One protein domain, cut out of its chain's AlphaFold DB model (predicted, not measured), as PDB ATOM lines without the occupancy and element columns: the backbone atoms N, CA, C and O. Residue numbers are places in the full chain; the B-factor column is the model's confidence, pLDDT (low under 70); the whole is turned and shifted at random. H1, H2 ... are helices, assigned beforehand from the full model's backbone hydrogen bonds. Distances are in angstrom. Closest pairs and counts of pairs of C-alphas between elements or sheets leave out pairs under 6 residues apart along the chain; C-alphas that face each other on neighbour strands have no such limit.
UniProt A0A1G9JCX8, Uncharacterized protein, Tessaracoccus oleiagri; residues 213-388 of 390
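This is residues 213 to 388 of the 390 residues of an uncharacterized protein of Tessaracoccus oleiagri (UniProt A0A1G9JCX8). Two groups of helices, H2 to H5 at one end and H8 to H10 at the other, are joined through the middle by H6 and the last helix, H11, and no helix of the one group touches a helix of the other. H1 packs beside H2 and H11, and the small H7 is on the outside by H6. The printed part has 176 residues with eleven named helices, H1 to H11 in order, and no named strand; its class is all helix. It is compact and rounded, with a radius of gyration of the C-alphas of 16.4 A and spans of 45 by 37 by 28 A.

H1, residues 213 to 220, begins at C-alpha 213, (20.517, -29.734, -28.357). H2 is residues 225 to 232, H3 is 241 to 253, 18.6 A long, H4 is 257 to 269, 19.3 A, and H5 is 274 to 285, 16.3 A. H6 is residues 290 to 298, H7 is 304 to 307, H8 is 312 to 322, 15.5 A, and H9 is 336 to 350, 22.2 A. H10, residues 354 to 377, is the longest at 34.9 A and begins at C-alpha 354, (-1.224, -25.897, -51.289). H11, residues 380 to 388, ends at C-alpha 388, (20.882, -27.227, -42.138).

H1 and H2 form a hairpin at a shallow tilt of 10 degrees, with the C-alphas of Arg 220 and Trp 228 closest at 5.3 A. H2 touches H4 at a steep tilt of 46 degrees, closest at C-alphas 230 and 262, 4.2 A. H4 and H5 form a hairpin at 9 degrees, closest at C-alphas 264 and 277, 5.4 A. H6 touches H9 at a steep tilt of 54 degrees, closest at C-alphas 291 and 341, 5.5 A. H8 and H9 form a hairpin at a steep tilt of 42 degrees, with C-alphas 316 and 343 closest at 4.2 A. H9, with residues 337 to 341 alone, touches H11 at a shallow tilt of 2 degrees, closest at C-alphas 338 and 385, 5.4 A. H11 also touches H1, closest at C-alphas 380 and 219, 4.8 A. Every O i to N i+4 pair is within hydrogen-bond range in H1, H2, H3, H6, H8 and H10, against 7 of 9 in H4, 7 of 8 in H5, 7 of 11 in H9 and 4 of 5 in H11; H7 is too short for such a pair.

The C-alphas of Asp 242 and Ala 354 are farthest apart, 48.0 A. The printed part has no cut. The link from H8 to H9, residues 323 to 335, is long. Mean pLDDT of the printed part is 91.8, and residues 237 to 238 are under 70.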
ATOM      1  N   LEU A 213      19.246 -30.096 -28.983       94.44
ATOM      2  CA  LEU A 213      20.517 -29.734 -28.357       94.44
ATOM      3  C   LEU A 213      21.203 -30.951 -27.735       94.44
ATOM      4  O   LEU A 213      22.415 -31.103 -27.883       94.44
ATOM      5  N   GLU A 214      20.427 -31.835 -27.106       95.19
ATOM      6  CA  GLU A 214      20.929 -33.100 -26.561       95.19
ATOM      7  C   GLU A 214      21.504 -33.989 -27.671       95.19
ATOM      8  O   GLU A 214      22.585 -34.559 -27.518       95.19
ATOM      9  N   LEU A 215      20.825 -34.058 -28.821       96.44
ATOM     10  CA  LEU A 215      21.282 -34.810 -29.986       96.44
ATOM     11  C   LEU A 215      22.599 -34.257 -30.548       96.44
ATOM     12  O   LEU A 215      23.521 -35.026 -30.824       96.44
ATOM     13  N   VAL A 216      22.705 -32.932 -30.704       96.31
ATOM     14  CA  VAL A 216      23.932 -32.276 -31.183       96.31
ATOM     15  C   VAL A 216      25.090 -32.522 -30.222       96.31
ATOM     16  O   VAL A 216      26.187 -32.861 -30.667       96.31
ATOM     17  N   GLU A 217      24.866 -32.384 -28.915       95.00
ATOM     18  CA  GLU A 217      25.901 -32.614 -27.909       95.00
ATOM     19  C   GLU A 217      26.386 -34.070 -27.910       95.00
ATOM     20  O   GLU A 217      27.596 -34.319 -27.922       95.00
ATOM     21  N   ALA A 218      25.455 -35.024 -27.978       95.69
ATOM     22  CA  ALA A 218      25.762 -36.448 -28.010       95.69
ATOM     23  C   ALA A 218      26.524 -36.854 -29.284       95.69
ATOM     24  O   ALA A 218      27.538 -37.548 -29.199       95.69
ATOM     25  N   ALA A 219      26.091 -36.381 -30.455       96.69
ATOM     26  CA  ALA A 219      26.763 -36.667 -31.721       96.69
ATOM     27  C   ALA A 219      28.147 -36.004 -31.805       96.69
ATOM     28  O   ALA A 219      29.112 -36.605 -32.278       96.69
ATOM     29  N   ARG A 220      28.293 -34.784 -31.271       95.62
ATOM     30  CA  ARG A 220      29.575 -34.068 -31.235       95.62
ATOM     31  C   ARG A 220      30.670 -34.862 -30.518       95.62
ATOM     32  O   ARG A 220      31.818 -34.817 -30.952       95.62
ATOM     33  N   ALA A 221      30.342 -35.587 -29.448       92.38
ATOM     34  CA  ALA A 221      31.328 -36.292 -28.626       92.38
ATOM     35  C   ALA A 221      32.166 -37.333 -29.401       92.38
ATOM     36  O   ALA A 221      33.306 -37.599 -29.019       92.38
ATOM     37  N   GLY A 222      31.625 -37.905 -30.483       89.50
ATOM     38  CA  GLY A 222      32.302 -38.886 -31.341       89.50
ATOM     39  C   GLY A 222      32.726 -38.360 -32.716       89.50
ATOM     40  O   GLY A 222      33.114 -39.155 -33.571       89.50
ATOM     41  N   ALA A 223      32.613 -37.054 -32.961       96.06
ATOM     42  CA  ALA A 223      32.769 -36.480 -34.292       96.06
ATOM     43  C   ALA A 223      34.242 -36.314 -34.725       96.06
ATOM     44  O   ALA A 223      35.083 -35.951 -33.896       96.06
ATOM     45  N   PRO A 224      34.567 -36.515 -36.021       95.69
ATOM     46  CA  PRO A 224      35.846 -36.075 -36.581       95.69
ATOM     47  C   PRO A 224      35.953 -34.544 -36.540       95.69
ATOM     48  O   PRO A 224      34.944 -33.857 -36.409       95.69
ATOM     49  N   ASP A 225      37.166 -33.998 -36.648       94.94
ATOM     50  CA  ASP A 225      37.448 -32.590 -36.320       94.94
ATOM     51  C   ASP A 225      36.595 -31.556 -37.064       94.94
ATOM     52  O   ASP A 225      36.191 -30.551 -36.476       94.94
ATOM     53  N   ASP A 226      36.280 -31.787 -38.336       95.75
ATOM     54  CA  ASP A 226      35.471 -30.873 -39.141       95.75
ATOM     55  C   ASP A 226      33.993 -30.875 -38.718       95.75
ATOM     56  O   ASP A 226      33.396 -29.812 -38.521       95.75
ATOM     57  N   LEU A 227      33.419 -32.059 -38.501       96.44
ATOM     58  CA  LEU A 227      32.072 -32.235 -37.961       96.44
ATOM     59  C   LEU A 227      31.980 -31.768 -36.511       96.44
ATOM     60  O   LEU A 227      31.020 -31.093 -36.156       96.44
ATOM     61  N   TRP A 228      32.988 -32.055 -35.688       96.38
ATOM     62  CA  TRP A 228      33.074 -31.551 -34.322       96.38
ATOM     63  C   TRP A 228      33.032 -30.027 -34.319       96.38
ATOM     64  O   TRP A 228      32.252 -29.438 -33.571       96.38
ATOM     65  N   SER A 229      33.812 -29.386 -35.195       95.56
ATOM     66  CA  SER A 229      33.842 -27.928 -35.319       95.56
ATOM     67  C   SER A 229      32.466 -27.398 -35.713       95.56
ATOM     68  O   SER A 229      31.936 -26.508 -35.052       95.56
ATOM     69  N   TYR A 230      31.837 -27.994 -36.729       96.12
ATOM     70  CA  TYR A 230      30.509 -27.588 -37.179       96.12
ATOM     71  C   TYR A 230      29.444 -27.743 -36.088       96.12
ATOM     72  O   TYR A 230      28.762 -26.770 -35.764       96.12
ATOM     73  N   LEU A 231      29.341 -28.922 -35.473       95.75
ATOM     74  CA  LEU A 231      28.378 -29.205 -34.406       95.75
ATOM     75  C   LEU A 231      28.611 -28.316 -33.178       95.75
ATOM     76  O   LEU A 231      27.651 -27.864 -32.558       95.75
ATOM     77  N   THR A 232      29.865 -27.983 -32.864       94.69
ATOM     78  CA  THR A 232      30.198 -27.035 -31.791       94.69
ATOM     79  C   THR A 232      29.596 -25.653 -32.055       94.69
ATOM     80  O   THR A 232      29.032 -25.056 -31.143       94.69
ATOM     81  N   THR A 233      29.606 -25.173 -33.305       93.25
ATOM     82  CA  THR A 233      28.974 -23.885 -33.671       93.25
ATOM     83  C   THR A 233      27.436 -23.893 -33.670       93.25
ATOM     84  O   THR A 233      26.807 -22.858 -33.924       93.25
ATOM     85  N   LEU A 234      26.803 -25.051 -33.447       92.75
ATOM     86  CA  LEU A 234      25.352 -25.160 -33.272       92.75
ATOM     87  C   LEU A 234      24.932 -25.016 -31.804       92.75
ATOM     88  O   LEU A 234      23.767 -24.727 -31.535       92.75
ATOM     89  N   LEU A 235      25.857 -25.207 -30.859       90.38
ATOM     90  CA  LEU A 235      25.553 -25.167 -29.435       90.38
ATOM     91  C   LEU A 235      25.516 -23.717 -28.916       90.38
ATOM     92  O   LEU A 235      26.390 -22.911 -29.237       90.38
ATOM     93  N   PRO A 236      24.522 -23.356 -28.082       79.00
ATOM     94  CA  PRO A 236      24.336 -21.977 -27.644       79.00
ATOM     95  C   PRO A 236      25.306 -21.507 -26.540       79.00
ATOM     96  O   PRO A 236      25.251 -20.325 -26.193       79.00
ATOM     97  N   ARG A 237      26.136 -22.378 -25.927       69.44
ATOM     98  CA  ARG A 237      26.977 -22.042 -24.750       69.44
ATOM     99  C   ARG A 237      28.295 -22.828 -24.666       69.44
ATOM    100  O   ARG A 237      28.390 -23.920 -25.211       69.44
ATOM    101  N   ASP A 238      29.259 -22.246 -23.939       68.56
ATOM    102  CA  ASP A 238      30.533 -22.832 -23.478       68.56
ATOM    103  C   ASP A 238      31.368 -23.534 -24.561       68.56
ATOM    104  O   ASP A 238      31.915 -24.620 -24.365       68.56
ATOM    105  N   VAL A 239      31.478 -22.884 -25.720       79.12
ATOM    106  CA  VAL A 239      32.418 -23.291 -26.765       79.12
ATOM    107  C   VAL A 239      33.834 -22.954 -26.307       79.12
ATOM    108  O   VAL A 239      34.139 -21.789 -26.049       79.12
ATOM    109  N   ASP A 240      34.700 -23.963 -26.231       88.44
ATOM    110  CA  ASP A 240      36.142 -23.750 -26.127       88.44
ATOM    111  C   ASP A 240      36.635 -23.160 -27.457       88.44
ATOM    112  O   ASP A 240      36.814 -23.861 -28.456       88.44
ATOM    113  N   VAL A 241      36.745 -21.829 -27.484       90.12
ATOM    114  CA  VAL A 241      37.117 -21.058 -28.677       90.12
ATOM    115  C   VAL A 241      38.544 -21.383 -29.113       90.12
ATOM    116  O   VAL A 241      38.801 -21.410 -30.313       90.12
ATOM    117  N   ASP A 242      39.443 -21.684 -28.172       92.25
ATOM    118  CA  ASP A 242      40.835 -22.021 -28.477       92.25
ATOM    119  C   ASP A 242      40.913 -23.392 -29.165       92.25
ATOM    120  O   ASP A 242      41.614 -23.562 -30.166       92.25
ATOM    121  N   GLU A 243      40.156 -24.378 -28.674       93.38
ATOM    122  CA  GLU A 243      40.066 -25.691 -29.318       93.38
ATOM    123  C   GLU A 243      39.404 -25.610 -30.702       93.38
ATOM    124  O   GLU A 243      39.874 -26.239 -31.659       93.38
ATOM    125  N   LEU A 244      38.335 -24.816 -30.826       93.69
ATOM    126  CA  LEU A 244      37.654 -24.591 -32.098       93.69
ATOM    127  C   LEU A 244      38.574 -23.921 -33.126       93.69
ATOM    128  O   LEU A 244      38.585 -24.352 -34.278       93.69
ATOM    129  N   ASP A 245      39.366 -22.923 -32.728       93.44
ATOM    130  CA  ASP A 245      40.313 -22.232 -33.611       93.44
ATOM    131  C   ASP A 245      41.342 -23.200 -34.211       93.44
ATOM    132  O   ASP A 245      41.505 -23.283 -35.431       93.44
ATOM    133  N   VAL A 246      41.970 -24.026 -33.365       94.06
ATOM    134  CA  VAL A 246      42.981 -25.003 -33.801       94.06
ATOM    135  C   VAL A 246      42.402 -26.002 -34.807       94.06
ATOM    136  O   VAL A 246      43.027 -26.283 -35.835       94.06
ATOM    137  N   ARG A 247      41.206 -26.537 -34.536       94.69
ATOM    138  CA  ARG A 247      40.557 -27.516 -35.422       94.69
ATOM    139  C   ARG A 247      40.073 -26.876 -36.726       94.69
ATOM    140  O   ARG A 247      40.243 -27.473 -37.791       94.69
ATOM    141  N   LEU A 248      39.535 -25.655 -36.674       93.31
ATOM    142  CA  LEU A 248      39.121 -24.908 -37.866       93.31
ATOM    143  C   LEU A 248      40.303 -24.561 -38.769       93.31
ATOM    144  O   LEU A 248      40.194 -24.723 -39.984       93.31
ATOM    145  N   ALA A 249      41.433 -24.132 -38.202       91.31
ATOM    146  CA  ALA A 249      42.636 -23.836 -38.972       91.31
ATOM    147  C   ALA A 249      43.084 -25.056 -39.795       91.31
ATOM    148  O   ALA A 249      43.283 -24.943 -41.004       91.31
ATOM    149  N   ALA A 250      43.137 -26.241 -39.173       91.19
ATOM    150  CA  ALA A 250      43.462 -27.490 -39.862       91.19
ATOM    151  C   ALA A 250      42.427 -27.849 -40.948       91.19
ATOM    152  O   ALA A 250      42.793 -28.228 -42.064       91.19
ATOM    153  N   ALA A 251      41.133 -27.684 -40.656       90.44
ATOM    154  CA  ALA A 251      40.063 -27.956 -41.613       90.44
ATOM    155  C   ALA A 251      40.094 -27.014 -42.835       90.44
ATOM    156  O   ALA A 251      39.689 -27.413 -43.926       90.44
ATOM    157  N   LEU A 252      40.590 -25.781 -42.694       90.75
ATOM    158  CA  LEU A 252      40.693 -24.815 -43.796       90.75
ATOM    159  C   LEU A 252      41.908 -25.051 -44.712       90.75
ATOM    160  O   LEU A 252      41.873 -24.658 -45.884       90.75
ATOM    161  N   GLU A 253      42.956 -25.741 -44.245       91.50
ATOM    162  CA  GLU A 253      44.077 -26.156 -45.105       91.50
ATOM    163  C   GLU A 253      43.594 -27.113 -46.211       91.50
ATOM    164  O   GLU A 253      43.860 -26.908 -47.409       91.50
ATOM    165  N   THR A 254      42.791 -28.108 -45.813       92.00
ATOM    166  CA  THR A 254      42.114 -29.068 -46.699       92.00
ATOM    167  C   THR A 254      40.596 -28.985 -46.498       92.00
ATOM    168  O   THR A 254      40.041 -29.803 -45.766       92.00
ATOM    169  N   PRO A 255      39.918 -28.014 -47.146       92.56
ATOM    170  CA  PRO A 255      38.505 -27.744 -46.941       92.56
ATOM    171  C   PRO A 255      37.642 -28.985 -47.105       92.56
ATOM    172  O   PRO A 255      37.698 -29.661 -48.133       92.56
ATOM    173  N   THR A 256      36.799 -29.224 -46.111       95.12
ATOM    174  CA  THR A 256      35.640 -30.114 -46.196       95.12
ATOM    175  C   THR A 256      34.366 -29.277 -46.143       95.12
ATOM    176  O   THR A 256      34.403 -28.091 -45.791       95.12
ATOM    177  N   LEU A 257      33.222 -29.876 -46.492       96.19
ATOM    178  CA  LEU A 257      31.929 -29.202 -46.372       96.19
ATOM    179  C   LEU A 257      31.721 -28.678 -44.945       96.19
ATOM    180  O   LEU A 257      31.464 -27.492 -44.755       96.19
ATOM    181  N   TRP A 258      31.889 -29.544 -43.947       97.00
ATOM    182  CA  TRP A 258      31.600 -29.211 -42.556       97.00
ATOM    183  C   TRP A 258      32.578 -28.199 -41.979       97.00
ATOM    184  O   TRP A 258      32.128 -27.230 -41.376       97.00
ATOM    185  N   GLY A 259      33.878 -28.323 -42.259       96.50
ATOM    186  CA  GLY A 259      34.866 -27.325 -41.838       96.50
ATOM    187  C   GLY A 259      34.587 -25.943 -42.437       96.50
ATOM    188  O   GLY A 259      34.674 -24.927 -41.753       96.50
ATOM    189  N   THR A 260      34.152 -25.906 -43.697       96.75
ATOM    190  CA  THR A 260      33.785 -24.666 -44.394       96.75
ATOM    191  C   THR A 260      32.520 -24.023 -43.807       96.75
ATOM    192  O   THR A 260      32.479 -22.811 -43.591       96.75
ATOM    193  N   LEU A 261      31.490 -24.821 -43.507       96.44
ATOM    194  CA  LEU A 261      30.269 -24.332 -42.853       96.44
ATOM    195  C   LEU A 261      30.533 -23.891 -41.408       96.44
ATOM    196  O   LEU A 261      29.968 -22.892 -40.962       96.44
ATOM    197  N   ALA A 262      31.400 -24.608 -40.692       95.62
ATOM    198  CA  ALA A 262      31.827 -24.264 -39.342       95.62
ATOM    199  C   ALA A 262      32.567 -22.925 -39.332       95.62
ATOM    200  O   ALA A 262      32.210 -22.049 -38.551       95.62
ATOM    201  N   ALA A 263      33.512 -22.717 -40.256       95.38
ATOM    202  CA  ALA A 263      34.219 -21.449 -40.417       95.38
ATOM    203  C   ALA A 263      33.252 -20.278 -40.661       95.38
ATOM    204  O   ALA A 263      33.380 -19.229 -40.037       95.38
ATOM    205  N   ALA A 264      32.234 -20.476 -41.505       94.81
ATOM    206  CA  ALA A 264      31.221 -19.457 -41.774       94.81
ATOM    207  C   ALA A 264      30.412 -19.068 -40.527       94.81
ATOM    208  O   ALA A 264      30.097 -17.895 -40.342       94.81
ATOM    209  N   ARG A 265      30.081 -20.044 -39.671       92.25
ATOM    210  CA  ARG A 265      29.387 -19.802 -38.396       92.25
ATOM    211  C   ARG A 265      30.318 -19.225 -37.331       92.25
ATOM    212  O   ARG A 265      29.883 -18.443 -36.497       92.25
ATOM    213  N   ALA A 266      31.599 -19.577 -37.374       92.25
ATOM    214  CA  ALA A 266      32.583 -19.154 -36.391       92.25
ATOM    215  C   ALA A 266      33.018 -17.685 -36.519       92.25
ATOM    216  O   ALA A 266      33.672 -17.162 -35.615       92.25
ATOM    217  N   VAL A 267      32.592 -16.993 -37.583       90.62
ATOM    218  CA  VAL A 267      32.712 -15.532 -37.719       90.62
ATOM    219  C   VAL A 267      32.118 -14.815 -36.501       90.62
ATOM    220  O   VAL A 267      32.697 -13.839 -36.026       90.62
ATOM    221  N   ASP A 268      31.018 -15.333 -35.943       85.19
ATOM    222  CA  ASP A 268      30.363 -14.762 -34.757       85.19
ATOM    223  C   ASP A 268      31.228 -14.866 -33.485       85.19
ATOM    224  O   ASP A 268      31.056 -14.079 -32.552       85.19
ATOM    225  N   TYR A 269      32.195 -15.791 -33.457       85.44
ATOM    226  CA  TYR A 269      33.180 -15.939 -32.379       85.44
ATOM    227  C   TYR A 269      34.476 -15.156 -32.639       85.44
ATOM    228  O   TYR A 269      35.391 -15.201 -31.821       85.44
ATOM    229  N   GLY A 270      34.571 -14.428 -33.758       84.00
ATOM    230  CA  GLY A 270      35.776 -13.691 -34.140       84.00
ATOM    231  C   GLY A 270      36.942 -14.582 -34.576       84.00
ATOM    232  O   GLY A 270      38.086 -14.143 -34.472       84.00
ATOM    233  N   LEU A 271      36.653 -15.811 -35.027       85.00
ATOM    234  CA  LEU A 271      37.642 -16.770 -35.524       85.00
ATOM    235  C   LEU A 271      37.970 -16.482 -37.011       85.00
ATOM    236  O   LEU A 271      38.491 -15.392 -37.266       85.00
ATOM    237  N   PRO A 272      37.712 -17.339 -38.027       86.50
ATOM    238  CA  PRO A 272      38.070 -16.952 -39.384       86.50
ATOM    239  C   PRO A 272      37.144 -15.846 -39.898       86.50
ATOM    240  O   PRO A 272      35.996 -15.684 -39.477       86.50
ATOM    241  N   THR A 273      37.644 -15.089 -40.866       91.38
ATOM    242  CA  THR A 273      36.846 -14.124 -41.618       91.38
ATOM    243  C   THR A 273      35.877 -14.839 -42.560       91.38
ATOM    244  O   THR A 273      36.132 -15.939 -43.059       91.38
ATOM    245  N   PHE A 274      34.766 -14.179 -42.888       92.50
ATOM    246  CA  PHE A 274      33.812 -14.731 -43.851       92.50
ATOM    247  C   PHE A 274      34.433 -14.935 -45.250       92.50
ATOM    248  O   PHE A 274      34.064 -15.865 -45.964       92.50
ATOM    249  N   ASP A 275      35.417 -14.113 -45.635       94.00
ATOM    250  CA  ASP A 275      36.126 -14.246 -46.916       94.00
ATOM    251  C   ASP A 275      37.021 -15.496 -46.975       94.00
ATOM    252  O   ASP A 275      37.143 -16.122 -48.035       94.00
ATOM    253  N   GLU A 276      37.602 -15.916 -45.847       93.19
ATOM    254  CA  GLU A 276      38.333 -17.186 -45.745       93.19
ATOM    255  C   GLU A 276      37.382 -18.377 -45.912       93.19
ATOM    256  O   GLU A 276      37.659 -19.275 -46.713       93.19
ATOM    257  N   ALA A 277      36.213 -18.342 -45.261       94.19
ATOM    258  CA  ALA A 277      35.178 -19.363 -45.432       94.19
ATOM    259  C   ALA A 277      34.672 -19.436 -46.887       94.19
ATOM    260  O   ALA A 277      34.533 -20.524 -47.452       94.19
ATOM    261  N   ARG A 278      34.461 -18.290 -47.552       95.31
ATOM    262  CA  ARG A 278      34.100 -18.244 -48.982       95.31
ATOM    263  C   ARG A 278      35.196 -18.804 -49.885       95.31
ATOM    264  O   ARG A 278      34.897 -19.505 -50.851       95.31
ATOM    265  N   SER A 279      36.459 -18.514 -49.580       94.56
ATOM    266  CA  SER A 279      37.602 -19.026 -50.343       94.56
ATOM    267  C   SER A 279      37.718 -20.549 -50.228       94.56
ATOM    268  O   SER A 279      37.977 -21.226 -51.225       94.56
ATOM    269  N   ALA A 280      37.455 -21.105 -49.042       94.00
ATOM    270  CA  ALA A 280      37.350 -22.547 -48.829       94.00
ATOM    271  C   ALA A 280      36.169 -23.158 -49.606       94.00
ATOM    272  O   ALA A 280      36.350 -24.142 -50.326       94.00
ATOM    273  N   ALA A 281      34.991 -22.527 -49.567       95.44
ATOM    274  CA  ALA A 281      33.812 -22.974 -50.314       95.44
ATOM    275  C   ALA A 281      34.032 -22.992 -51.836       95.44
ATOM    276  O   ALA A 281      33.596 -23.922 -52.516       95.44
ATOM    277  N   ALA A 282      34.752 -22.006 -52.382       93.31
ATOM    278  CA  ALA A 282      35.078 -21.950 -53.806       93.31
ATOM    279  C   ALA A 282      35.930 -23.146 -54.271       93.31
ATOM    280  O   ALA A 282      35.788 -23.584 -55.409       93.31
ATOM    281  N   ARG A 283      36.766 -23.716 -53.389       92.81
ATOM    282  CA  ARG A 283      37.543 -24.938 -53.673       92.81
ATOM    283  C   ARG A 283      36.679 -26.203 -53.695       92.81
ATOM    284  O   ARG A 283      37.089 -27.189 -54.295       92.81
ATOM    285  N   LEU A 284      35.515 -26.180 -53.043       92.31
ATOM    286  CA  LEU A 284      34.593 -27.317 -52.949       92.31
ATOM    287  C   LEU A 284      33.536 -27.330 -54.053       92.31
ATOM    288  O   LEU A 284      33.088 -28.396 -54.459       92.31
ATOM    289  N   VAL A 285      33.090 -26.154 -54.507       91.44
ATOM    290  CA  VAL A 285      31.899 -26.046 -55.365       91.44
ATOM    291  C   VAL A 285      32.080 -26.719 -56.732       91.44
ATOM    292  O   VAL A 285      31.114 -27.229 -57.306       91.44
ATOM    293  N   GLU A 286      33.308 -26.750 -57.253       84.88
ATOM    294  CA  GLU A 286      33.632 -27.420 -58.509       84.88
ATOM    295  C   GLU A 286      33.584 -28.943 -58.318       84.88
ATOM    296  O   GLU A 286      34.389 -29.531 -57.605       84.88
ATOM    297  N   GLY A 287      32.602 -29.599 -58.943       84.12
ATOM    298  CA  GLY A 287      32.399 -31.047 -58.817       84.12
ATOM    299  C   GLY A 287      31.565 -31.488 -57.609       84.12
ATOM    300  O   GLY A 287      31.217 -32.664 -57.535       84.12
ATOM    301  N   ALA A 288      31.166 -30.568 -56.722       92.56
ATOM    302  CA  ALA A 288      30.222 -30.861 -55.643       92.56
ATOM    303  C   ALA A 288      28.884 -31.387 -56.183       92.56
ATOM    304  O   ALA A 288      28.404 -30.943 -57.234       92.56
ATOM    305  N   ASP A 289      28.253 -32.288 -55.439       93.81
ATOM    306  CA  ASP A 289      26.887 -32.727 -55.706       93.81
ATOM    307  C   ASP A 289      25.853 -31.678 -55.254       93.81
ATOM    308  O   ASP A 289      26.185 -30.649 -54.658       93.81
ATOM    309  N   VAL A 290      24.577 -31.918 -55.565       94.31
ATOM    310  CA  VAL A 290      23.496 -30.956 -55.298       94.31
ATOM    311  C   VAL A 290      23.329 -30.657 -53.796       94.31
ATOM    312  O   VAL A 290      23.360 -29.472 -53.457       94.31
ATOM    313  N   PRO A 291      23.230 -31.650 -52.887       94.75
ATOM    314  CA  PRO A 291      23.184 -31.404 -51.443       94.75
ATOM    315  C   PRO A 291      24.314 -30.514 -50.913       94.75
ATOM    316  O   PRO A 291      24.046 -29.551 -50.197       94.75
ATOM    317  N   THR A 292      25.563 -30.766 -51.318       95.44
ATOM    318  CA  THR A 292      26.720 -29.956 -50.894       95.44
ATOM    319  C   THR A 292      26.593 -28.513 -51.370       95.44
ATOM    320  O   THR A 292      26.798 -27.579 -50.594       95.44
ATOM    321  N   ARG A 293      26.206 -28.296 -52.635       95.88
ATOM    322  CA  ARG A 293      26.000 -26.939 -53.173       95.88
ATOM    323  C   ARG A 293      24.894 -26.196 -52.433       95.88
ATOM    324  O   ARG A 293      25.048 -25.009 -52.166       95.88
ATOM    325  N   ILE A 294      23.809 -26.887 -52.085       95.31
ATOM    326  CA  ILE A 294      22.696 -26.319 -51.315       95.31
ATOM    327  C   ILE A 294      23.140 -25.951 -49.898       95.31
ATOM    328  O   ILE A 294      22.800 -24.868 -49.433       95.31
ATOM    329  N   ALA A 295      23.930 -26.799 -49.235       95.50
ATOM    330  CA  ALA A 295      24.457 -26.520 -47.902       95.50
ATOM    331  C   ALA A 295      25.377 -25.283 -47.888       95.50
ATOM    332  O   ALA A 295      25.265 -24.426 -47.015       95.50
ATOM    333  N   LEU A 296      26.248 -25.140 -48.893       95.81
ATOM    334  CA  LEU A 296      27.086 -23.943 -49.050       95.81
ATOM    335  C   LEU A 296      26.246 -22.695 -49.371       95.81
ATOM    336  O   LEU A 296      26.496 -21.614 -48.832       95.81
ATOM    337  N   LEU A 297      25.238 -22.834 -50.239       94.75
ATOM    338  CA  LEU A 297      24.342 -21.743 -50.632       94.75
ATOM    339  C   LEU A 297      23.490 -21.253 -49.454       94.75
ATOM    340  O   LEU A 297      23.319 -20.046 -49.296       94.75
ATOM    341  N   SER A 298      22.990 -22.155 -48.603       91.25
ATOM    342  CA  SER A 298      22.156 -21.799 -47.445       91.25
ATOM    343  C   SER A 298      22.903 -20.963 -46.401       91.25
ATOM    344  O   SER A 298      22.274 -20.258 -45.613       91.25
ATOM    345  N   ARG A 299      24.243 -20.980 -46.427       91.31
ATOM    346  CA  ARG A 299      25.117 -20.126 -45.606       91.31
ATOM    347  C   ARG A 299      25.712 -18.933 -46.358       91.31
ATOM    348  O   ARG A 299      26.571 -18.248 -45.815       91.31
ATOM    349  N   GLY A 300      25.274 -18.665 -47.589       92.94
ATOM    350  CA  GLY A 300      25.752 -17.529 -48.383       92.94
ATOM    351  C   GLY A 300      27.222 -17.630 -48.804       92.94
ATOM    352  O   GLY A 300      27.844 -16.615 -49.113       92.94
ATOM    353  N   LEU A 301      27.795 -18.837 -48.805       95.62
ATOM    354  CA  LEU A 301      29.203 -19.056 -49.153       95.62
ATOM    355  C   LEU A 301      29.441 -19.132 -50.661       95.62
ATOM    356  O   LEU A 301      30.549 -18.879 -51.138       95.62
ATOM    357  N   VAL A 302      28.391 -19.457 -51.409       95.50
ATOM    358  CA  VAL A 302      28.362 -19.504 -52.871       95.50
ATOM    359  C   VAL A 302      27.109 -18.805 -53.385       95.50
ATOM    360  O   VAL A 302      26.103 -18.722 -52.685       95.50
ATOM    361  N   ASP A 303      27.161 -18.324 -54.625       93.38
ATOM    362  CA  ASP A 303      26.012 -17.706 -55.283       93.38
ATOM    363  C   ASP A 303      25.064 -18.758 -55.874       93.38
ATOM    364  O   ASP A 303      25.483 -19.850 -56.266       93.38
ATOM    365  N   VAL A 304      23.792 -18.383 -56.062       90.50
ATOM    366  CA  VAL A 304      22.750 -19.234 -56.680       90.50
ATOM    367  C   VAL A 304      23.141 -19.777 -58.065       90.50
ATOM    368  O   VAL A 304      22.613 -20.793 -58.518       90.50
ATOM    369  N   GLY A 305      24.116 -19.140 -58.725       92.25
ATOM    370  CA  GLY A 305      24.720 -19.608 -59.969       92.25
ATOM    371  C   GLY A 305      25.252 -21.048 -59.911       92.25
ATOM    372  O   GLY A 305      25.254 -21.727 -60.935       92.25
ATOM    373  N   CYS A 306      25.633 -21.559 -58.732       91.44
ATOM    374  CA  CYS A 306      26.116 -22.938 -58.567       91.44
ATOM    375  C   CYS A 306      25.039 -24.011 -58.839       91.44
ATOM    376  O   CYS A 306      25.369 -25.179 -59.077       91.44
ATOM    377  N   LEU A 307      23.760 -23.617 -58.845       93.12
ATOM    378  CA  LEU A 307      22.607 -24.478 -59.117       93.12
ATOM    379  C   LEU A 307      22.049 -24.314 -60.540       93.12
ATOM    380  O   LEU A 307      21.018 -24.902 -60.869       93.12
ATOM    381  N   VAL A 308      22.701 -23.536 -61.412       91.25
ATOM    382  CA  VAL A 308      22.258 -23.390 -62.807       91.25
ATOM    383  C   VAL A 308      22.227 -24.760 -63.492       91.25
ATOM    384  O   VAL A 308      23.205 -25.503 -63.487       91.25
ATOM    385  N   GLY A 309      21.077 -25.090 -64.087       89.06
ATOM    386  CA  GLY A 309      20.833 -26.376 -64.748       89.06
ATOM    387  C   GLY A 309      20.327 -27.492 -63.826       89.06
ATOM    388  O   GLY A 309      19.918 -28.536 -64.329       89.06
ATOM    389  N   VAL A 310      20.289 -27.281 -62.505       91.94
ATOM    390  CA  VAL A 310      19.743 -28.255 -61.549       91.94
ATOM    391  C   VAL A 310      18.215 -28.191 -61.544       91.94
ATOM    392  O   VAL A 310      17.613 -27.135 -61.347       91.94
ATOM    393  N   GLN A 311      17.563 -29.341 -61.716       92.06
ATOM    394  CA  GLN A 311      16.113 -29.468 -61.573       92.06
ATOM    395  C   GLN A 311      15.753 -29.734 -60.105       92.06
ATOM    396  O   GLN A 311      15.438 -30.864 -59.744       92.06
ATOM    397  N   LEU A 312      15.777 -28.699 -59.258       90.25
ATOM    398  CA  LEU A 312      15.582 -28.843 -57.802       90.25
ATOM    399  C   LEU A 312      14.320 -29.620 -57.411       90.25
ATOM    400  O   LEU A 312      14.373 -30.450 -56.514       90.25
ATOM    401  N   GLY A 313      13.203 -29.412 -58.115       89.19
ATOM    402  CA  GLY A 313      11.979 -30.169 -57.843       89.19
ATOM    403  C   GLY A 313      12.117 -31.670 -58.113       89.19
ATOM    404  O   GLY A 313      11.529 -32.474 -57.400       89.19
ATOM    405  N   ARG A 314      12.927 -32.070 -59.100       89.50
ATOM    406  CA  ARG A 314      13.213 -33.485 -59.370       89.50
ATOM    407  C   ARG A 314      14.084 -34.088 -58.270       89.50
ATOM    408  O   ARG A 314      13.758 -35.169 -57.797       89.50
ATOM    409  N   GLU A 315      15.141 -33.384 -57.865       91.38
ATOM    410  CA  GLU A 315      16.028 -33.811 -56.771       91.38
ATOM    411  C   GLU A 315      15.247 -33.960 -55.460       91.38
ATOM    412  O   GLU A 315      15.337 -34.983 -54.791       91.38
ATOM    413  N   ALA A 316      14.388 -32.988 -55.138       91.19
ATOM    414  CA  ALA A 316      13.545 -33.037 -53.950       91.19
ATOM    415  C   ALA A 316      12.550 -34.211 -53.976       91.19
ATOM    416  O   ALA A 316      12.396 -34.921 -52.985       91.19
ATOM    417  N   VAL A 317      11.882 -34.453 -55.111       88.62
ATOM    418  CA  VAL A 317      10.975 -35.604 -55.250       88.62
ATOM    419  C   VAL A 317      11.735 -36.923 -55.099       88.62
ATOM    420  O   VAL A 317      11.232 -37.837 -54.451       88.62
ATOM    421  N   GLU A 318      12.943 -37.031 -55.652       87.06
ATOM    422  CA  GLU A 318      13.765 -38.237 -55.520       87.06
ATOM    423  C   GLU A 318      14.248 -38.457 -54.080       87.06
ATOM    424  O   GLU A 318      14.146 -39.571 -53.566       87.06
ATOM    425  N   GLY A 319      14.657 -37.393 -53.384       88.69
ATOM    426  CA  GLY A 319      14.973 -37.441 -51.957       88.69
ATOM    427  C   GLY A 319      13.781 -37.918 -51.122       88.69
ATOM    428  O   GLY A 319      13.898 -38.873 -50.357       88.69
ATOM    429  N   LEU A 320      12.593 -37.340 -51.335       89.50
ATOM    430  CA  LEU A 320      11.367 -37.763 -50.648       89.50
ATOM    431  C   LEU A 320      11.001 -39.229 -50.921       89.50
ATOM    432  O   LEU A 320      10.514 -39.919 -50.023       89.50
ATOM    433  N   ARG A 321      11.235 -39.725 -52.140       86.19
ATOM    434  CA  ARG A 321      10.974 -41.127 -52.509       86.19
ATOM    435  C   ARG A 321      11.865 -42.108 -51.770       86.19
ATOM    436  O   ARG A 321      11.372 -43.161 -51.376       86.19
ATOM    437  N   ARG A 322      13.136 -41.766 -51.540       84.19
ATOM    438  CA  ARG A 322      14.034 -42.604 -50.729       84.19
ATOM    439  C   ARG A 322      13.493 -42.800 -49.316       84.19
ATOM    440  O   ARG A 322      13.588 -43.895 -48.777       84.19
ATOM    441  N   PHE A 323      12.830 -41.784 -48.769       86.19
ATOM    442  CA  PHE A 323      12.123 -41.858 -47.488       86.19
ATOM    443  C   PHE A 323      10.665 -42.323 -47.590       86.19
ATOM    444  O   PHE A 323       9.857 -42.074 -46.692       86.19
ATOM    445  N   GLY A 324      10.294 -42.962 -48.698       87.94
ATOM    446  CA  GLY A 324       8.970 -43.540 -48.873       87.94
ATOM    447  C   GLY A 324       7.831 -42.533 -48.848       87.94
ATOM    448  O   GLY A 324       6.711 -42.918 -48.536       87.94
ATOM    449  N   LEU A 325       8.092 -41.254 -49.139       88.56
ATOM    450  CA  LEU A 325       7.104 -40.175 -49.044       88.56
ATOM    451  C   LEU A 325       6.457 -40.076 -47.644       88.56
ATOM    452  O   LEU A 325       5.265 -39.791 -47.532       88.56
ATOM    453  N   GLY A 326       7.222 -40.333 -46.575       88.44
ATOM    454  CA  GLY A 326       6.735 -40.270 -45.187       88.44
ATOM    455  C   GLY A 326       5.842 -41.447 -44.773       88.44
ATOM    456  O   GLY A 326       5.262 -41.438 -43.684       88.44
ATOM    457  N   ARG A 327       5.723 -42.464 -45.631       90.88
ATOM    458  CA  ARG A 327       4.949 -43.678 -45.366       90.88
ATOM    459  C   ARG A 327       5.689 -44.645 -44.457       90.88
ATOM    460  O   ARG A 327       6.894 -44.540 -44.236       90.88
ATOM    461  N   VAL A 328       4.950 -45.629 -43.967       90.44
ATOM    462  CA  VAL A 328       5.512 -46.826 -43.355       90.44
ATOM    463  C   VAL A 328       6.402 -47.572 -44.359       90.44
ATOM    464  O   VAL A 328       6.069 -47.704 -45.538       90.44
ATOM    465  N   MET A 329       7.556 -48.045 -43.889       89.81
ATOM    466  CA  MET A 329       8.542 -48.761 -44.696       89.81
ATOM    467  C   MET A 329       9.196 -49.882 -43.889       89.81
ATOM    468  O   MET A 329       9.257 -49.820 -42.667       89.81
ATOM    469  N   SER A 330       9.730 -50.890 -44.578       82.94
ATOM    470  CA  SER A 330      10.520 -51.966 -43.959       82.94
ATOM    471  C   SER A 330      11.979 -51.604 -43.688       82.94
ATOM    472  O   SER A 330      12.660 -52.354 -42.994       82.94
ATOM    473  N   GLN A 331      12.497 -50.537 -44.298       82.62
ATOM    474  CA  GLN A 331      13.921 -50.207 -44.265       82.62
ATOM    475  C   GLN A 331      14.131 -48.702 -44.151       82.62
ATOM    476  O   GLN A 331      13.319 -47.908 -44.642       82.62
ATOM    477  N   TYR A 332      15.230 -48.328 -43.501       85.38
ATOM    478  CA  TYR A 332      15.749 -46.969 -43.487       85.38
ATOM    479  C   TYR A 332      16.899 -46.872 -44.503       85.38
ATOM    480  O   TYR A 332      17.819 -47.687 -44.430       85.38
ATOM    481  N   PRO A 333      16.854 -45.940 -45.467       82.06
ATOM    482  CA  PRO A 333      17.931 -45.757 -46.439       82.06
ATOM    483  C   PRO A 333      19.200 -45.171 -45.795       82.06
ATOM    484  O   PRO A 333      19.133 -44.171 -45.084       82.06
ATOM    485  N   ASP A 334      20.365 -45.752 -46.085       80.69
ATOM    486  CA  ASP A 334      21.650 -45.242 -45.588       80.69
ATOM    487  C   ASP A 334      21.969 -43.841 -46.145       80.69
ATOM    488  O   ASP A 334      21.809 -43.583 -47.342       80.69
ATOM    489  N   GLY A 335      22.446 -42.941 -45.275       82.88
ATOM    490  CA  GLY A 335      22.894 -41.586 -45.631       82.88
ATOM    491  C   GLY A 335      21.802 -40.672 -46.192       82.88
ATOM    492  O   GLY A 335      22.095 -39.693 -46.883       82.88
ATOM    493  N   ALA A 336      20.533 -41.001 -45.961       85.94
ATOM    494  CA  ALA A 336      19.423 -40.313 -46.596       85.94
ATOM    495  C   ALA A 336      19.184 -38.900 -46.051       85.94
ATOM    496  O   ALA A 336      18.587 -38.079 -46.743       85.94
ATOM    497  N   GLU A 337      19.676 -38.571 -44.857       92.19
ATOM    498  CA  GLU A 337      19.562 -37.247 -44.235       92.19
ATOM    499  C   GLU A 337      20.088 -36.145 -45.161       92.19
ATOM    500  O   GLU A 337      19.468 -35.090 -45.295       92.19
ATOM    501  N   ARG A 338      21.177 -36.433 -45.882       92.62
ATOM    502  CA  ARG A 338      21.757 -35.563 -46.912       92.62
ATOM    503  C   ARG A 338      20.757 -35.165 -47.994       92.62
ATOM    504  O   ARG A 338      20.750 -34.024 -48.451       92.62
ATOM    505  N   GLU A 339      19.906 -36.096 -48.406       90.81
ATOM    506  CA  GLU A 339      18.945 -35.891 -49.491       90.81
ATOM    507  C   GLU A 339      17.835 -34.906 -49.090       90.81
ATOM    508  O   GLU A 339      17.227 -34.268 -49.951       90.81
ATOM    509  N   LEU A 340      17.615 -34.697 -47.784       92.00
ATOM    510  CA  LEU A 340      16.663 -33.700 -47.289       92.00
ATOM    511  C   LEU A 340      17.093 -32.265 -47.580       92.00
ATOM    512  O   LEU A 340      16.234 -31.382 -47.592       92.00
ATOM    513  N   ALA A 341      18.371 -32.014 -47.883       93.12
ATOM    514  CA  ALA A 341      18.835 -30.669 -48.199       93.12
ATOM    515  C   ALA A 341      18.126 -30.083 -49.428       93.12
ATOM    516  O   ALA A 341      17.642 -28.950 -49.392       93.12
ATOM    517  N   ALA A 342      17.996 -30.875 -50.497       92.69
ATOM    518  CA  ALA A 342      17.264 -30.464 -51.692       92.69
ATOM    519  C   ALA A 342      15.771 -30.261 -51.414       92.69
ATOM    520  O   ALA A 342      15.164 -29.330 -51.945       92.69
ATOM    521  N   VAL A 343      15.196 -31.100 -50.551       93.06
ATOM    522  CA  VAL A 343      13.776 -31.053 -50.203       93.06
ATOM    523  C   VAL A 343      13.432 -29.783 -49.434       93.06
ATOM    524  O   VAL A 343      12.521 -29.058 -49.832       93.06
ATOM    525  N   TRP A 344      14.179 -29.482 -48.372       92.44
ATOM    526  CA  TRP A 344      13.962 -28.284 -47.568       92.44
ATOM    527  C   TRP A 344      14.201 -27.004 -48.359       92.44
ATOM    528  O   TRP A 344      13.391 -26.080 -48.293       92.44
ATOM    529  N   PHE A 345      15.268 -26.960 -49.161       92.38
ATOM    530  CA  PHE A 345      15.553 -25.803 -50.003       92.38
ATOM    531  C   PHE A 345      14.445 -25.560 -51.037       92.38
ATOM    532  O   PHE A 345      14.014 -24.425 -51.244       92.38
ATOM    533  N   TRP A 346      13.939 -26.627 -51.661       92.12
ATOM    534  CA  TRP A 346      12.824 -26.530 -52.599       92.12
ATOM    535  C   TRP A 346      11.531 -26.079 -51.911       92.12
ATOM    536  O   TRP A 346      10.856 -25.190 -52.429       92.12
ATOM    537  N   LEU A 347      11.221 -26.629 -50.730       92.50
ATOM    538  CA  LEU A 347      10.062 -26.246 -49.922       92.50
ATOM    539  C   LEU A 347      10.115 -24.766 -49.512       92.50
ATOM    540  O   LEU A 347       9.120 -24.060 -49.660       92.50
ATOM    541  N   ALA A 348      11.279 -24.272 -49.080       89.62
ATOM    542  CA  ALA A 348      11.476 -22.861 -48.744       89.62
ATOM    543  C   ALA A 348      11.177 -21.931 -49.936       89.62
ATOM    544  O   ALA A 348      10.613 -20.853 -49.762       89.62
ATOM    545  N   GLY A 349      11.494 -22.369 -51.160       88.56
ATOM    546  CA  GLY A 349      11.181 -21.638 -52.390       88.56
ATOM    547  C   GLY A 349       9.702 -21.664 -52.802       88.56
ATOM    548  O   GLY A 349       9.306 -20.871 -53.657       88.56
ATOM    549  N   MET A 350       8.877 -22.548 -52.228       88.50
ATOM    550  CA  MET A 350       7.454 -22.659 -52.575       88.50
ATOM    551  C   MET A 350       6.546 -21.669 -51.848       88.50
ATOM    552  O   MET A 350       5.472 -21.360 -52.367       88.50
ATOM    553  N   GLY A 351       6.928 -21.214 -50.651       83.94
ATOM    554  CA  GLY A 351       6.061 -20.419 -49.777       83.94
ATOM    555  C   GLY A 351       4.732 -21.113 -49.426       83.94
ATOM    556  O   GLY A 351       4.611 -22.339 -49.490       83.94
ATOM    557  N   ASP A 352       3.709 -20.316 -49.101       87.38
ATOM    558  CA  ASP A 352       2.401 -20.773 -48.595       87.38
ATOM    559  C   ASP A 352       1.451 -21.271 -49.701       87.38
ATOM    560  O   ASP A 352       0.311 -20.824 -49.850       87.38
ATOM    561  N   THR A 353       1.921 -22.198 -50.531       92.81
ATOM    562  CA  THR A 353       1.093 -22.851 -51.555       92.81
ATOM    563  C   THR A 353       0.481 -24.149 -51.028       92.81
ATOM    564  O   THR A 353       1.019 -24.788 -50.127       92.81
ATOM    565  N   ALA A 354      -0.624 -24.601 -51.631       89.56
ATOM    566  CA  ALA A 354      -1.224 -25.897 -51.289       89.56
ATOM    567  C   ALA A 354      -0.247 -27.072 -51.499       89.56
ATOM    568  O   ALA A 354      -0.212 -28.007 -50.702       89.56
ATOM    569  N   LEU A 355       0.580 -26.995 -52.549       87.94
ATOM    570  CA  LEU A 355       1.644 -27.963 -52.807       87.94
ATOM    571  C   LEU A 355       2.738 -27.894 -51.729       87.94
ATOM    572  O   LEU A 355       3.151 -28.937 -51.227       87.94
ATOM    573  N   GLY A 356       3.145 -26.685 -51.326       91.06
ATOM    574  CA  GLY A 356       4.084 -26.466 -50.224       91.06
ATOM    575  C   GLY A 356       3.583 -27.059 -48.906       91.06
ATOM    576  O   GLY A 356       4.307 -27.814 -48.269       91.06
ATOM    577  N   ALA A 357       2.319 -26.830 -48.539       90.81
ATOM    578  CA  ALA A 357       1.718 -27.412 -47.336       90.81
ATOM    579  C   ALA A 357       1.708 -28.952 -47.369       90.81
ATOM    580  O   ALA A 357       2.036 -29.608 -46.379       90.81
ATOM    581  N   ARG A 358       1.379 -29.537 -48.527       89.19
ATOM    582  CA  ARG A 358       1.388 -30.991 -48.732       89.19
ATOM    583  C   ARG A 358       2.794 -31.577 -48.588       89.19
ATOM    584  O   ARG A 358       2.968 -32.554 -47.865       89.19
ATOM    585  N   ILE A 359       3.794 -30.976 -49.231       90.69
ATOM    586  CA  ILE A 359       5.195 -31.409 -49.118       90.69
ATOM    587  C   ILE A 359       5.707 -31.210 -47.693       90.69
ATOM    588  O   ILE A 359       6.344 -32.111 -47.164       90.69
ATOM    589  N   GLY A 360       5.381 -30.091 -47.045       92.25
ATOM    590  CA  GLY A 360       5.745 -29.827 -45.655       92.25
ATOM    591  C   GLY A 360       5.248 -30.913 -44.700       92.25
ATOM    592  O   GLY A 360       6.004 -31.364 -43.846       92.25
ATOM    593  N   GLY A 361       4.022 -31.413 -44.898       91.38
ATOM    594  CA  GLY A 361       3.499 -32.551 -44.135       91.38
ATOM    595  C   GLY A 361       4.313 -33.837 -44.330       91.38
ATOM    596  O   GLY A 361       4.624 -34.521 -43.359       91.38
ATOM    597  N   ILE A 362       4.715 -34.138 -45.569       92.19
ATOM    598  CA  ILE A 362       5.576 -35.292 -45.873       92.19
ATOM    599  C   ILE A 362       6.955 -35.117 -45.225       92.19
ATOM    600  O   ILE A 362       7.450 -36.024 -44.561       92.19
ATOM    601  N   VAL A 363       7.563 -33.942 -45.391       93.00
ATOM    602  CA  VAL A 363       8.884 -33.612 -44.846       93.00
ATOM    603  C   VAL A 363       8.891 -33.721 -43.330       93.00
ATOM    604  O   VAL A 363       9.836 -34.277 -42.790       93.00
ATOM    605  N   ALA A 364       7.838 -33.275 -42.642       92.75
ATOM    606  CA  ALA A 364       7.740 -33.399 -41.192       92.75
ATOM    607  C   ALA A 364       7.804 -34.867 -40.729       92.75
ATOM    608  O   ALA A 364       8.531 -35.185 -39.790       92.75
ATOM    609  N   LEU A 365       7.101 -35.777 -41.416       93.06
ATOM    610  CA  LEU A 365       7.132 -37.213 -41.107       93.06
ATOM    611  C   LEU A 365       8.513 -37.823 -41.361       93.06
ATOM    612  O   LEU A 365       9.019 -38.596 -40.548       93.06
ATOM    613  N   VAL A 366       9.122 -37.461 -42.489       93.00
ATOM    614  CA  VAL A 366      10.450 -37.939 -42.876       93.00
ATOM    615  C   VAL A 366      11.530 -37.421 -41.927       93.00
ATOM    616  O   VAL A 366      12.385 -38.184 -41.485       93.00
ATOM    617  N   HIS A 367      11.479 -36.137 -41.582       94.06
ATOM    618  CA  HIS A 367      12.435 -35.497 -40.692       94.06
ATOM    619  C   HIS A 367      12.342 -36.070 -39.275       94.06
ATOM    620  O   HIS A 367      13.368 -36.401 -38.694       94.06
ATOM    621  N   ALA A 368      11.131 -36.294 -38.754       95.06
ATOM    622  CA  ALA A 368      10.939 -36.958 -37.465       95.06
ATOM    623  C   ALA A 368      11.542 -38.374 -37.448       95.06
ATOM    624  O   ALA A 368      12.228 -38.746 -36.499       95.06
ATOM    625  N   ARG A 369      11.355 -39.147 -38.528       95.06
ATOM    626  CA  ARG A 369      11.988 -40.467 -38.687       95.06
ATOM    627  C   ARG A 369      13.516 -40.373 -38.695       95.06
ATOM    628  O   ARG A 369      14.182 -41.172 -38.037       95.06
ATOM    629  N   ALA A 370      14.069 -39.397 -39.415       94.94
ATOM    630  CA  ALA A 370      15.509 -39.164 -39.478       94.94
ATOM    631  C   ALA A 370      16.096 -38.728 -38.126       94.94
ATOM    632  O   ALA A 370      17.158 -39.207 -37.738       94.94
ATOM    633  N   LEU A 371      15.378 -37.905 -37.357       96.06
ATOM    634  CA  LEU A 371      15.753 -37.554 -35.984       96.06
ATOM    635  C   LEU A 371      15.752 -38.781 -35.061       96.06
ATOM    636  O   LEU A 371      16.671 -38.936 -34.257       96.06
ATOM    637  N   SER A 372      14.775 -39.687 -35.193       96.44
ATOM    638  CA  SER A 372      14.769 -40.947 -34.434       96.44
ATOM    639  C   SER A 372      15.958 -41.827 -34.814       96.44
ATOM    640  O   SER A 372      16.618 -42.377 -33.935       96.44
ATOM    641  N   ARG A 373      16.306 -41.916 -36.106       95.69
ATOM    642  CA  ARG A 373      17.514 -42.626 -36.552       95.69
ATOM    643  C   ARG A 373      18.784 -42.003 -35.971       95.69
ATOM    644  O   ARG A 373      19.606 -42.730 -35.419       95.69
ATOM    645  N   ALA A 374      18.926 -40.685 -36.062       95.75
ATOM    646  CA  ALA A 374      20.079 -39.959 -35.538       95.75
ATOM    647  C   ALA A 374      20.196 -40.095 -34.012       95.75
ATOM    648  O   ALA A 374      21.296 -40.247 -33.496       95.75
ATOM    649  N   SER A 375      19.072 -40.140 -33.291       97.19
ATOM    650  CA  SER A 375      19.048 -40.396 -31.842       97.19
ATOM    651  C   SER A 375      19.506 -41.812 -31.478       97.19
ATOM    652  O   SER A 375      20.017 -42.028 -30.385       97.19
ATOM    653  N   GLN A 376      19.355 -42.775 -32.393       95.81
ATOM    654  CA  GLN A 376      19.843 -44.145 -32.218       95.81
ATOM    655  C   GLN A 376      21.345 -44.274 -32.495       95.81
ATOM    656  O   GLN A 376      22.038 -45.018 -31.805       95.81
ATOM    657  N   THR A 377      21.839 -43.632 -33.559       95.44
ATOM    658  CA  THR A 377      23.233 -43.786 -34.012       95.44
ATOM    659  C   THR A 377      24.189 -42.798 -33.392       95.44
ATOM    660  O   THR A 377      25.377 -43.100 -33.303       95.44
ATOM    661  N   LEU A 378      23.683 -41.618 -33.037       96.38
ATOM    662  CA  LEU A 378      24.475 -40.436 -32.723       96.38
ATOM    663  C   LEU A 378      25.480 -40.105 -33.840       96.38
ATOM    664  O   LEU A 378      26.575 -39.621 -33.572       96.38
ATOM    665  N   ASP A 379      25.113 -40.400 -35.094       95.75
ATOM    666  CA  ASP A 379      25.958 -40.152 -36.262       95.75
ATOM    667  C   ASP A 379      26.143 -38.633 -36.466       95.75
ATOM    668  O   ASP A 379      25.171 -37.935 -36.784       95.75
ATOM    669  N   PRO A 380      27.374 -38.106 -36.311       96.94
ATOM    670  CA  PRO A 380      27.643 -36.681 -36.443       96.94
ATOM    671  C   PRO A 380      27.299 -36.129 -37.825       96.94
ATOM    672  O   PRO A 380      26.837 -34.992 -37.920       96.94
ATOM    673  N   GLU A 381      27.492 -36.910 -38.893       96.56
ATOM    674  CA  GLU A 381      27.194 -36.454 -40.250       96.56
ATOM    675  C   GLU A 381      25.681 -36.359 -40.478       96.56
ATOM    676  O   GLU A 381      25.199 -35.362 -41.022       96.56
ATOM    677  N   ALA A 382      24.917 -37.344 -39.998       95.31
ATOM    678  CA  ALA A 382      23.456 -37.315 -40.051       95.31
ATOM    679  C   ALA A 382      22.892 -36.093 -39.304       95.31
ATOM    680  O   ALA A 382      22.078 -35.349 -39.858       95.31
ATOM    681  N   VAL A 383      23.371 -35.828 -38.082       96.81
ATOM    682  CA  VAL A 383      22.969 -34.642 -37.303       96.81
ATOM    683  C   VAL A 383      23.360 -33.352 -38.024       96.81
ATOM    684  O   VAL A 383      22.553 -32.426 -38.121       96.81
ATOM    685  N   ALA A 384      24.562 -33.286 -38.597       96.62
ATOM    686  CA  ALA A 384      25.006 -32.113 -39.335       96.62
ATOM    687  C   ALA A 384      24.118 -31.827 -40.561       96.62
ATOM    688  O   ALA A 384      23.727 -30.676 -40.771       96.62
ATOM    689  N   TRP A 385      23.706 -32.848 -41.317       96.25
ATOM    690  CA  TRP A 385      22.746 -32.687 -42.418       96.25
ATOM    691  C   TRP A 385      21.370 -32.217 -41.941       96.25
ATOM    692  O   TRP A 385      20.803 -31.296 -42.535       96.25
ATOM    693  N   LEU A 386      20.854 -32.784 -40.847       95.06
ATOM    694  CA  LEU A 386      19.562 -32.386 -40.275       95.06
ATOM    695  C   LEU A 386      19.573 -30.938 -39.760       95.06
ATOM    696  O   LEU A 386      18.558 -30.252 -39.858       95.06
ATOM    697  N   SER A 387      20.730 -30.442 -39.309       94.06
ATOM    698  CA  SER A 387      20.886 -29.081 -38.777       94.06
ATOM    699  C   SER A 387      20.757 -27.958 -39.805       94.06
ATOM    700  O   SER A 387      20.596 -26.796 -39.433       94.06
ATOM    701  N   LEU A 388      20.886 -28.262 -41.102       90.62
ATOM    702  CA  LEU A 388      20.882 -27.227 -42.138       90.62
ATOM    703  C   LEU A 388      19.556 -26.455 -42.186       90.62
ATOM    704  O   LEU A 388      19.533 -25.337 -42.701       90.62
TER     705      LEU A 388